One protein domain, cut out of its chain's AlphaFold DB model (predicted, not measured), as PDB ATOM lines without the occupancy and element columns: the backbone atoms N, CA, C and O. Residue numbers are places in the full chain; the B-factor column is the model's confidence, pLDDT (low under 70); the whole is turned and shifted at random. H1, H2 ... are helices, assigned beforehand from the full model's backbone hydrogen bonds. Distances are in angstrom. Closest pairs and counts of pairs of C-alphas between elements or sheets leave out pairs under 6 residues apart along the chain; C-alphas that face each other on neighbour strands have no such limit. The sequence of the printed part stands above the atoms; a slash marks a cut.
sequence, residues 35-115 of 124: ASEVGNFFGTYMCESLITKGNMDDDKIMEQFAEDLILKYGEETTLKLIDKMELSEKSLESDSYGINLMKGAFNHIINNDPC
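AT A GLANCE: This is residues 35 to 115 of the 124 residues of an uncharacterized protein of Geminocystis sp. NIES-3708 (UniProt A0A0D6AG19). Four helices follow one another round a ring: H1 and H2 make a helical hairpin, H3 turns back sharply from the end of H2, and H4 closes the ring, its middle crossed by the first half of H1. The end of H1 and the loop of residues 86 to 95 between H3 and H4 lie at opposite ends of the longest axis. The printed part has 81 residues, with four named helices in the order H1, H2, H3, H4, no named strand, and the class all helix. It is compact, with a radius of gyration of the C-alphas of 13.0 A, and rounded in outline, spanning 37 by 27 by 21 A.

HOW THE PARTS SIT: H1, residues 35 to 53, touches H2, residues 59 to 73, with residues 41 to 49 alone, and H2 touches H1 with residues 61 to 65 alone. Their closest C-alphas, of Tyr 45 and Ile 61, are 5.9 A apart. This hairpin runs opposite ways at a steep tilt of 37 degrees, only just beyond shallow. H2 touches H3, residues 75 to 85, with residues 66 to 70 alone; the closest C-alphas, of Ile 70 and Thr 78, are 5.7 A apart. H2 and H3 run opposite ways at a steep tilt of 50 degrees. H4, residues 96 to 112, touches H3 with residues 97 to 102 alone, about perpendicular at 86 degrees; the closest C-alphas, of Lys 84 and Gly 98, are 4.8 A apart. H1 touches H4 with residues 35 to 43 alone, with 25 pairs of C-alphas within 8 A, the closest being those of Gly 39 and Ala 105 at 3.9 A. These two run the same way at a steep tilt of 53 degrees. H1 and H3 are apart, and so are H2 and H4. The helix packing is mostly crossed, with no touching pair at a shallow tilt. Every O i to N i+4 pair is within hydrogen-bond range in H1, H3 and H4, and 10 of 11 are in H2.

IN THESE COORDINATES: H1 begins at C-alpha 35, (133.523, 232.908, 179.783), and is 26.3 A long from first to last C-alpha. H2 measures 21.7 A and H3 15.0 A; H3 begins at C-alpha 75, (125.440, 216.441, 176.721). H4 measures 23.6 A and ends at C-alpha 112, (135.192, 238.580, 190.947).

THE WHOLE: The two C-alphas farthest apart, of Thr 52 and Ser 94, are 38.0 A apart. The printed part has no cut. The links from H1 to H2 and from H2 to H3 are tight, and that from H3 to H4, 10 residues, is short. The mean pLDDT of the printed part is 74.8; residues 55 to 60, residue 62 and residues 84 to 96 are under 70.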
ATOM      1  N   ALA A  35     132.347 232.984 178.911       81.62
ATOM      2  CA  ALA A  35     133.523 232.908 179.783       81.62
ATOM      3  C   ALA A  35     133.208 233.274 181.246       81.62
ATOM      4  O   ALA A  35     133.774 232.697 182.167       81.62
ATOM      5  N   SER A  36     132.275 234.206 181.464       82.94
ATOM      6  CA  SER A  36     131.821 234.582 182.807       82.94
ATOM      7  C   SER A  36     131.014 233.466 183.476       82.94
ATOM      8  O   SER A  36     131.189 233.223 184.665       82.94
ATOM      9  N   GLU A  37     130.175 232.747 182.724       82.88
ATOM     10  CA  GLU A  37     129.445 231.589 183.253       82.88
ATOM     11  C   GLU A  37     130.388 230.442 183.605       82.88
ATOM     12  O   GLU A  37     130.289 229.908 184.705       82.88
ATOM     13  N   VAL A  38     131.337 230.115 182.723       82.06
ATOM     14  CA  VAL A  38     132.382 229.121 183.018       82.06
ATOM     15  C   VAL A  38     133.174 229.543 184.259       82.06
ATOM     16  O   VAL A  38     133.348 228.745 185.173       82.06
ATOM     17  N   GLY A  39     133.582 230.814 184.343       80.94
ATOM     18  CA  GLY A  39     134.277 231.362 185.508       80.94
ATOM     19  C   GLY A  39     133.461 231.292 186.803       80.94
ATOM     20  O   GLY A  39     134.018 230.957 187.841       80.94
ATOM     21  N   ASN A  40     132.152 231.555 186.759       84.69
ATOM     22  CA  ASN A  40     131.266 231.413 187.920       84.69
ATOM     23  C   ASN A  40     131.163 229.962 188.392       84.69
ATOM     24  O   ASN A  40     131.234 229.721 189.595       84.69
ATOM     25  N   PHE A  41     130.990 229.014 187.468       80.81
ATOM     26  CA  PHE A  41     130.919 227.598 187.818       80.81
ATOM     27  C   PHE A  41     132.224 227.139 188.474       80.81
ATOM     28  O   PHE A  41     132.209 226.700 189.620       80.81
ATOM     29  N   PHE A  42     133.359 227.336 187.797       77.75
ATOM     30  CA  PHE A  42     134.670 226.963 188.333       77.75
ATOM     31  C   PHE A  42     134.971 227.625 189.679       77.75
ATOM     32  O   PHE A  42     135.364 226.939 190.619       77.75
ATOM     33  N   GLY A  43     134.755 228.937 189.793       78.81
ATOM     34  CA  GLY A  43     134.984 229.674 191.035       78.81
ATOM     35  C   GLY A  43     134.135 229.157 192.199       78.81
ATOM     36  O   GLY A  43     134.660 228.887 193.281       78.81
ATOM     37  N   THR A  44     132.845 228.900 191.952       80.81
ATOM     38  CA  THR A  44     131.920 228.366 192.965       80.81
ATOM     39  C   THR A  44     132.391 227.018 193.501       80.81
ATOM     40  O   THR A  44     132.479 226.854 194.718       80.81
ATOM     41  N   TYR A  45     132.758 226.073 192.630       77.56
ATOM     42  CA  TYR A  45     133.202 224.754 193.089       77.56
ATOM     43  C   TYR A  45     134.576 224.785 193.760       77.56
ATOM     44  O   TYR A  45     134.779 224.117 194.772       77.56
ATOM     45  N   MET A  46     135.514 225.591 193.250       75.19
ATOM     46  CA  MET A  46     136.800 225.807 193.922       75.19
ATOM     47  C   MET A  46     136.592 226.384 195.327       75.19
ATOM     48  O   MET A  46     137.255 225.962 196.275       75.19
ATOM     49  N   CYS A  47     135.647 227.316 195.479       77.56
ATOM     50  CA  CYS A  47     135.279 227.868 196.775       77.56
ATOM     51  C   CYS A  47     134.661 226.811 197.701       77.56
ATOM     52  O   CYS A  47     135.059 226.697 198.861       77.56
ATOM     53  N   GLU A  48     133.704 226.027 197.204       79.25
ATOM     54  CA  GLU A  48     133.053 224.975 197.985       79.25
ATOM     55  C   GLU A  48     134.065 223.929 198.465       79.25
ATOM     56  O   GLU A  48     134.060 223.552 199.640       79.25
ATOM     57  N   SER A  49     134.994 223.522 197.602       76.31
ATOM     58  CA  SER A  49     136.061 222.593 197.972       76.31
ATOM     59  C   SER A  49     137.013 223.188 199.012       76.31
ATOM     60  O   SER A  49     137.293 222.544 200.025       76.31
ATOM     61  N   LEU A  50     137.403 224.463 198.871       74.38
ATOM     62  CA  LEU A  50     138.218 225.139 199.883       74.38
ATOM     63  C   LEU A  50     137.519 225.142 201.251       74.38
ATOM     64  O   LEU A  50     138.142 224.829 202.264       74.38
ATOM     65  N   ILE A  51     136.225 225.470 201.287       77.56
ATOM     66  CA  ILE A  51     135.446 225.545 202.530       77.56
ATOM     67  C   ILE A  51     135.277 224.161 203.167       77.56
ATOM     68  O   ILE A  51     135.340 224.030 204.390       77.56
ATOM     69  N   THR A  52     135.033 223.132 202.358       77.19
ATOM     70  CA  THR A  52     134.656 221.800 202.852       77.19
ATOM     71  C   THR A  52     135.854 220.888 203.115       77.19
ATOM     72  O   THR A  52     135.809 220.086 204.050       77.19
ATOM     73  N   LYS A  53     136.922 221.003 202.320       74.25
ATOM     74  CA  LYS A  53     138.095 220.112 202.336       74.25
ATOM     75  C   LYS A  53     139.408 220.824 202.655       74.25
ATOM     76  O   LYS A  53     140.394 220.154 202.953       74.25
ATOM     77  N   GLY A  54     139.433 222.158 202.632       72.31
ATOM     78  CA  GLY A  54     140.643 222.948 202.872       72.31
ATOM     79  C   GLY A  54     141.627 222.954 201.699       72.31
ATOM     80  O   GLY A  54     142.762 223.392 201.863       72.31
ATOM     81  N   ASN A  55     141.225 222.460 200.524       69.69
ATOM     82  CA  ASN A  55     142.011 222.491 199.293       69.69
ATOM     83  C   ASN A  55     141.103 222.767 198.083       69.69
ATOM     84  O   ASN A  55     139.887 222.714 198.197       69.69
ATOM     85  N   MET A  56     141.694 223.121 196.942       67.12
ATOM     86  CA  MET A  56     140.960 223.419 195.699       67.12
ATOM     87  C   MET A  56     141.130 222.344 194.620       67.12
ATOM     88  O   MET A  56     140.521 222.443 193.561       67.12
ATOM     89  N   ASP A  57     141.961 221.338 194.888       64.12
ATOM     90  CA  ASP A  57     142.310 220.257 193.965       64.12
ATOM     91  C   ASP A  57     141.490 219.012 194.320       64.12
ATOM     92  O   ASP A  57     141.965 218.081 194.970       64.12
ATOM     93  N   ASP A  58     140.194 219.079 194.026       68.25
ATOM     94  CA  ASP A  58     139.251 217.999 194.293       68.25
ATOM     95  C   ASP A  58     138.689 217.485 192.976       68.25
ATOM     96  O   ASP A  58     137.897 218.164 192.327       68.25
ATOM     97  N   ASP A  59     139.068 216.262 192.614       67.38
ATOM     98  CA  ASP A  59     138.672 215.596 191.368       67.38
ATOM     99  C   ASP A  59     137.147 215.590 191.151       67.38
ATOM    100  O   ASP A  59     136.664 215.612 190.018       67.38
ATOM    101  N   LYS A  60     136.366 215.640 192.240       69.50
ATOM    102  CA  LYS A  60     134.898 215.687 192.197       69.50
ATOM    103  C   LYS A  60     134.330 217.013 191.688       69.50
ATOM    104  O   LYS A  60     133.194 217.034 191.222       69.50
ATOM    105  N   ILE A  61     135.103 218.100 191.746       70.88
ATOM    106  CA  ILE A  61     134.713 219.409 191.202       70.88
ATOM    107  C   ILE A  61     134.490 219.300 189.698       70.88
ATOM    108  O   ILE A  61     133.508 219.824 189.180       70.88
ATOM    109  N   MET A  62     135.391 218.613 188.994       69.19
ATOM    110  CA  MET A  62     135.313 218.478 187.540       69.19
ATOM    111  C   MET A  62     134.135 217.602 187.114       69.19
ATOM    112  O   MET A  62     133.500 217.889 186.100       69.19
ATOM    113  N   GLU A  63     133.807 216.579 187.908       75.50
ATOM    114  CA  GLU A  63     132.618 215.750 187.698       75.50
ATOM    115  C   GLU A  63     131.331 216.570 187.875       75.50
ATOM    116  O   GLU A  63     130.504 216.605 186.966       75.50
ATOM    117  N   GLN A  64     131.187 217.304 188.985       75.75
ATOM    118  CA  GLN A  64     130.007 218.149 189.231       75.75
ATOM    119  C   GLN A  64     129.871 219.284 188.214       75.75
ATOM    120  O   GLN A  64     128.774 219.567 187.736       75.75
ATOM    121  N   PHE A  65     130.990 219.896 187.828       76.56
ATOM    122  CA  PHE A  65     131.032 220.893 186.769       76.56
ATOM    123  C   PHE A  65     130.484 220.344 185.446       76.56
ATOM    124  O   PHE A  65     129.670 220.999 184.791       76.56
ATOM    125  N   ALA A  66     130.903 219.139 185.054       78.62
ATOM    126  CA  ALA A  66     130.401 218.492 183.850       78.62
ATOM    127  C   ALA A  66     128.905 218.158 183.969       78.62
ATOM    128  O   ALA A  66     128.153 218.408 183.027       78.62
ATOM    129  N   GLU A  67     128.448 217.655 185.119       83.06
ATOM    130  CA  GLU A  67     127.032 217.353 185.363       83.06
ATOM    131  C   GLU A  67     126.136 218.597 185.233       83.06
ATOM    132  O   GLU A  67     125.134 218.559 184.512       83.06
ATOM    133  N   ASP A  68     126.511 219.722 185.844       81.69
ATOM    134  CA  ASP A  68     125.722 220.961 185.792       81.69
ATOM    135  C   ASP A  68     125.676 221.567 184.383       81.69
ATOM    136  O   ASP A  68     124.651 222.114 183.954       81.69
ATOM    137  N   LEU A  69     126.758 221.423 183.616       80.31
ATOM    138  CA  LEU A  69     126.773 221.806 182.209       80.31
ATOM    139  C   LEU A  69     125.878 220.904 181.355       80.31
ATOM    140  O   LEU A  69     125.121 221.427 180.534       80.31
ATOM    141  N   ILE A  70     125.898 219.585 181.578       83.56
ATOM    142  CA  ILE A  70     125.020 218.637 180.876       83.56
ATOM    143  C   ILE A  70     123.558 218.975 181.162       83.56
ATOM    144  O   ILE A  70     122.748 219.037 180.236       83.56
ATOM    145  N   LEU A  71     123.219 219.248 182.424       84.38
ATOM    146  CA  LEU A  71     121.862 219.610 182.828       84.38
ATOM    147  C   LEU A  71     121.385 220.915 182.176       84.38
ATOM    148  O   LEU A  71     120.209 221.027 181.826       84.38
ATOM    149  N   LYS A  72     122.275 221.901 182.008       83.12
ATOM    150  CA  LYS A  72     121.912 223.241 181.520       83.12
ATOM    151  C   LYS A  72     121.991 223.395 179.998       83.12
ATOM    152  O   LYS A  72     121.157 224.091 179.422       83.12
ATOM    153  N   TYR A  73     122.976 222.776 179.354       80.62
ATOM    154  CA  TYR A  73     123.297 222.970 177.934       80.62
ATOM    155  C   TYR A  73     123.175 221.692 177.096       80.62
ATOM    156  O   TYR A  73     123.303 221.744 175.870       80.62
ATOM    157  N   GLY A  74     122.917 220.552 177.737       84.00
ATOM    158  CA  GLY A  74     122.879 219.248 177.094       84.00
ATOM    159  C   GLY A  74     124.259 218.603 176.969       84.00
ATOM    160  O   GLY A  74     125.305 219.258 177.007       84.00
ATOM    161  N   GLU A  75     124.244 217.282 176.806       82.81
ATOM    162  CA  GLU A  75     125.440 216.441 176.721       82.81
ATOM    163  C   GLU A  75     126.335 216.819 175.537       82.81
ATOM    164  O   GLU A  75     127.532 217.027 175.711       82.81
ATOM    165  N   GLU A  76     125.756 217.009 174.348       82.00
ATOM    166  CA  GLU A  76     126.515 217.350 173.140       82.00
ATOM    167  C   GLU A  76     127.269 218.683 173.282       82.00
ATOM    168  O   GLU A  76     128.460 218.766 172.977       82.00
ATOM    169  N   THR A  77     126.600 219.722 173.789       79.38
ATOM    170  CA  THR A  77     127.213 221.039 174.023       79.38
ATOM    171  C   THR A  77     128.316 220.957 175.073       79.38
ATOM    172  O   THR A  77     129.355 221.603 174.935       79.38
ATOM    173  N   THR A  78     128.111 220.142 176.107       79.94
ATOM    174  CA  THR A  78     129.092 219.956 177.180       79.94
ATOM    175  C   THR A  78     130.326 219.212 176.691       79.94
ATOM    176  O   THR A  78     131.436 219.649 176.969       79.94
ATOM    177  N   LEU A  79     130.167 218.159 175.885       79.69
ATOM    178  CA  LEU A  79     131.296 217.457 175.273       79.69
ATOM    179  C   LEU A  79     132.089 218.377 174.338       79.69
ATOM    180  O   LEU A  79     133.312 218.409 174.420       79.69
ATOM    181  N   LYS A  80     131.408 219.189 173.513       76.81
ATOM    182  CA  LYS A  80     132.063 220.215 172.679       76.81
ATOM    183  C   LYS A  80     132.838 221.227 173.526       76.81
ATOM    184  O   LYS A  80     133.889 221.698 173.104       76.81
ATOM    185  N   LEU A  81     132.316 221.597 174.694       75.38
ATOM    186  CA  LEU A  81     132.985 222.519 175.607       75.38
ATOM    187  C   LEU A  81     134.214 221.883 176.265       75.38
ATOM    188  O   LEU A  81     135.266 222.512 176.279       75.38
ATOM    189  N   ILE A  82     134.090 220.661 176.783       73.75
ATOM    190  CA  ILE A  82     135.193 219.933 177.420       73.75
ATOM    191  C   ILE A  82     136.309 219.682 176.407       73.75
ATOM    192  O   ILE A  82     137.455 219.979 176.713       73.75
ATOM    193  N   ASP A  83     135.987 219.268 175.181       73.38
ATOM    194  CA  ASP A  83     136.959 219.110 174.085       73.38
ATOM    195  C   ASP A  83     137.710 220.423 173.787       73.38
ATOM    196  O   ASP A  83     138.924 220.448 173.605       73.38
ATOM    197  N   LYS A  84     137.005 221.561 173.842       69.88
ATOM    198  CA  LYS A  84     137.608 222.900 173.699       69.88
ATOM    199  C   LYS A  84     138.456 223.329 174.899       69.88
ATOM    200  O   LYS A  84     139.292 224.223 174.762       69.88
ATOM    201  N   MET A  85     138.210 222.754 176.071       66.88
ATOM    202  CA  MET A  85     138.937 223.021 177.313       66.88
ATOM    203  C   MET A  85     140.112 222.063 177.528       66.88
ATOM    204  O   MET A  85     141.084 222.452 178.177       66.88
ATOM    205  N   GLU A  86     140.058 220.850 176.973       64.19
ATOM    206  CA  GLU A  86     141.181 219.922 176.869       64.19
ATOM    207  C   GLU A  86     142.202 220.490 175.875       64.19
ATOM    208  O   GLU A  86     142.299 220.141 174.697       64.19
ATOM    209  N   LEU A  87     142.991 221.436 176.377       55.84
ATOM    210  CA  LEU A  87     144.131 222.017 175.690       55.84
ATOM    211  C   LEU A  87     145.206 220.934 175.520       55.84
ATOM    212  O   LEU A  87     146.134 220.822 176.317       55.84
ATOM    213  N   SER A  88     145.099 220.118 174.475       52.81
ATOM    214  CA  SER A  88     146.231 219.310 174.026       52.81
ATOM    215  C   SER A  88     147.380 220.242 173.613       52.81
ATOM    216  O   SER A  88     147.152 221.303 173.026       52.81
ATOM    217  N   GLU A  89     148.637 219.846 173.838       50.09
ATOM    218  CA  GLU A  89     149.807 220.639 173.408       50.09
ATOM    219  C   GLU A  89     149.772 220.997 171.907       50.09
ATOM    220  O   GLU A  89     150.341 222.001 171.492       50.09
ATOM    221  N   LYS A  90     149.062 220.201 171.092       49.31
ATOM    222  CA  LYS A  90     148.879 220.428 169.652       49.31
ATOM    223  C   LYS A  90     147.753 221.409 169.301       49.31
ATOM    224  O   LYS A  90     147.766 221.929 168.191       49.31
ATOM    225  N   SER A  91     146.790 221.656 170.193       51.47
ATOM    226  CA  SER A  91     145.624 222.520 169.931       51.47
ATOM    227  C   SER A  91     145.805 223.965 170.411       51.47
ATOM    228  O   SER A  91     145.054 224.841 169.980       51.47
ATOM    229  N   LEU A  92     146.836 224.247 171.219       47.97
ATOM    230  CA  LEU A  92     147.135 225.592 171.729       47.97
ATOM    231  C   LEU A  92     147.437 226.628 170.628       47.97
ATOM    232  O   LEU A  92     147.189 227.818 170.818       47.97
ATOM    233  N   GLU A  93     147.950 226.202 169.473       53.69
ATOM    234  CA  GLU A  93     148.210 227.105 168.342       53.69
ATOM    235  C   GLU A  93     146.973 227.337 167.455       53.69
ATOM    236  O   GLU A  93     146.931 228.321 166.717       53.69
ATOM    237  N   SER A  94     145.955 226.467 167.521       56.19
ATOM    238  CA  SER A  94     144.843 226.457 166.560       56.19
ATOM    239  C   SER A  94     143.461 226.759 167.144       56.19
ATOM    240  O   SER A  94     142.612 227.254 166.402       56.19
ATOM    241  N   ASP A  95     143.198 226.504 168.433       63.31
ATOM    242  CA  ASP A  95     141.879 226.767 169.035       63.31
ATOM    243  C   ASP A  95     141.865 228.053 169.878       63.31
ATOM    244  O   ASP A  95     141.912 228.065 171.112       63.31
ATOM    245  N   SER A  96     141.767 229.179 169.167       69.19
ATOM    246  CA  SER A  96     141.633 230.508 169.775       69.19
ATOM    247  C   SER A  96     140.381 230.657 170.648       69.19
ATOM    248  O   SER A  96     140.365 231.506 171.540       69.19
ATOM    249  N   TYR A  97     139.338 229.852 170.429       73.69
ATOM    250  CA  TYR A  97     138.102 229.948 171.197       73.69
ATOM    251  C   TYR A  97     138.279 229.360 172.596       73.69
ATOM    252  O   TYR A  97     138.003 230.061 173.567       73.69
ATOM    253  N   GLY A  98     138.786 228.127 172.706       70.06
ATOM    254  CA  GLY A  98     139.019 227.473 174.000       70.06
ATOM    255  C   GLY A  98     139.947 228.293 174.898       70.06
ATOM    256  O   GLY A  98     139.641 228.564 176.060       70.06
ATOM    257  N   ILE A  99     141.026 228.829 174.318       73.12
ATOM    258  CA  ILE A  99     141.967 229.706 175.026       73.12
ATOM    259  C   ILE A  99     141.302 231.003 175.489       73.12
ATOM    260  O   ILE A  99     141.510 231.420 176.628       73.12
ATOM    261  N   ASN A 100     140.526 231.674 174.632       78.75
ATOM    262  CA  ASN A 100     139.857 232.922 175.009       78.75
ATOM    263  C   ASN A 100     138.774 232.688 176.066       78.75
ATOM    264  O   ASN A 100     138.613 233.517 176.964       78.75
ATOM    265  N   LEU A 101     138.073 231.558 175.988       79.38
ATOM    266  CA  LEU A 101     137.083 231.156 176.974       79.38
ATOM    267  C   LEU A 101     137.737 230.924 178.338       79.38
ATOM    268  O   LEU A 101     137.311 231.530 179.317       79.38
ATOM    269  N   MET A 102     138.823 230.146 178.386       77.31
ATOM    270  CA  MET A 102     139.561 229.880 179.625       77.31
ATOM    271  C   MET A 102     140.227 231.139 180.182       77.31
ATOM    272  O   MET A 102     140.111 231.415 181.372       77.31
ATOM    273  N   LYS A 103     140.858 231.965 179.338       78.81
ATOM    274  CA  LYS A 103     141.402 233.267 179.763       78.81
ATOM    275  C   LYS A 103     140.318 234.157 180.360       78.81
ATOM    276  O   LYS A 103     140.551 234.785 181.391       78.81
ATOM    277  N   GLY A 104     139.147 234.217 179.731       83.31
ATOM    278  CA  GLY A 104     138.016 234.981 180.241       83.31
ATOM    279  C   GLY A 104     137.476 234.418 181.557       83.31
ATOM    280  O   GLY A 104     137.208 235.196 182.468       83.31
ATOM    281  N   ALA A 105     137.384 233.092 181.684       83.50
ATOM    282  CA  ALA A 105     136.952 232.415 182.902       83.50
ATOM    283  C   ALA A 105     137.919 232.671 184.065       83.50
ATOM    284  O   ALA A 105     137.488 233.112 185.127       83.50
ATOM    285  N   PHE A 106     139.230 232.519 183.851       80.62
ATOM    286  CA  PHE A 106     140.236 232.850 184.862       80.62
ATOM    287  C   PHE A 106     140.225 234.330 185.221       80.62
ATOM    288  O   PHE A 106     140.264 234.673 186.398       80.62
ATOM    289  N   ASN A 107     140.125 235.223 184.234       83.38
ATOM    290  CA  ASN A 107     140.025 236.653 184.508       83.38
ATOM    291  C   ASN A 107     138.771 236.975 185.335       83.38
ATOM    292  O   ASN A 107     138.821 237.823 186.222       83.38
ATOM    293  N   HIS A 108     137.654 236.294 185.079       86.50
ATOM    294  CA  HIS A 108     136.452 236.429 185.893       86.50
ATOM    295  C   HIS A 108     136.695 235.960 187.330       86.50
ATOM    296  O   HIS A 108     136.419 236.722 188.250       86.50
ATOM    297  N   ILE A 109     137.274 234.773 187.526       83.06
ATOM    298  CA  ILE A 109     137.589 234.222 188.855       83.06
ATOM    299  C   ILE A 109     138.517 235.168 189.629       83.06
ATOM    300  O   ILE A 109     138.177 235.614 190.720       83.06
ATOM    301  N   ILE A 110     139.647 235.565 189.037       81.62
ATOM    302  CA  ILE A 110     140.652 236.431 189.675       81.62
ATOM    303  C   ILE A 110     140.037 237.752 190.162       81.62
ATOM    304  O   ILE A 110     140.338 238.228 191.259       81.62
ATOM    305  N   ASN A 111     139.173 238.365 189.350       81.88
ATOM    306  CA  ASN A 111     138.630 239.683 189.663       81.88
ATOM    307  C   ASN A 111     137.386 239.624 190.558       81.88
ATOM    308  O   ASN A 111     137.212 240.506 191.408       81.88
ATOM    309  N   ASN A 112     136.546 238.599 190.396       82.00
ATOM    310  CA  ASN A 112     135.192 238.580 190.947       82.00
ATOM    311  C   ASN A 112     134.969 237.525 192.034       82.00
ATOM    312  O   ASN A 112     134.024 237.692 192.800       82.00
ATOM    313  N   ASP A 113     135.806 236.488 192.140       81.00
ATOM    314  CA  ASP A 113     135.626 235.414 193.120       81.00
ATOM    315  C   ASP A 113     136.331 235.742 194.456       81.00
ATOM    316  O   ASP A 113     137.563 235.848 194.507       81.00
ATOM    317  N   PRO A 114     135.587 235.934 195.565       81.12
ATOM    318  CA  PRO A 114     136.182 236.233 196.865       81.12
ATOM    319  C   PRO A 114     136.978 235.062 197.454       81.12
ATOM    320  O   PRO A 114     137.965 235.292 198.149       81.12
ATOM    321  N   CYS A 115     136.576 233.819 197.188       77.94
ATOM    322  CA  CYS A 115     137.237 232.633 197.728       77.94
ATOM    323  C   CYS A 115     138.573 232.386 197.038       77.94
ATOM    324  O   CYS A 115     139.543 232.020 197.697       77.94
TER     325      CYS A 115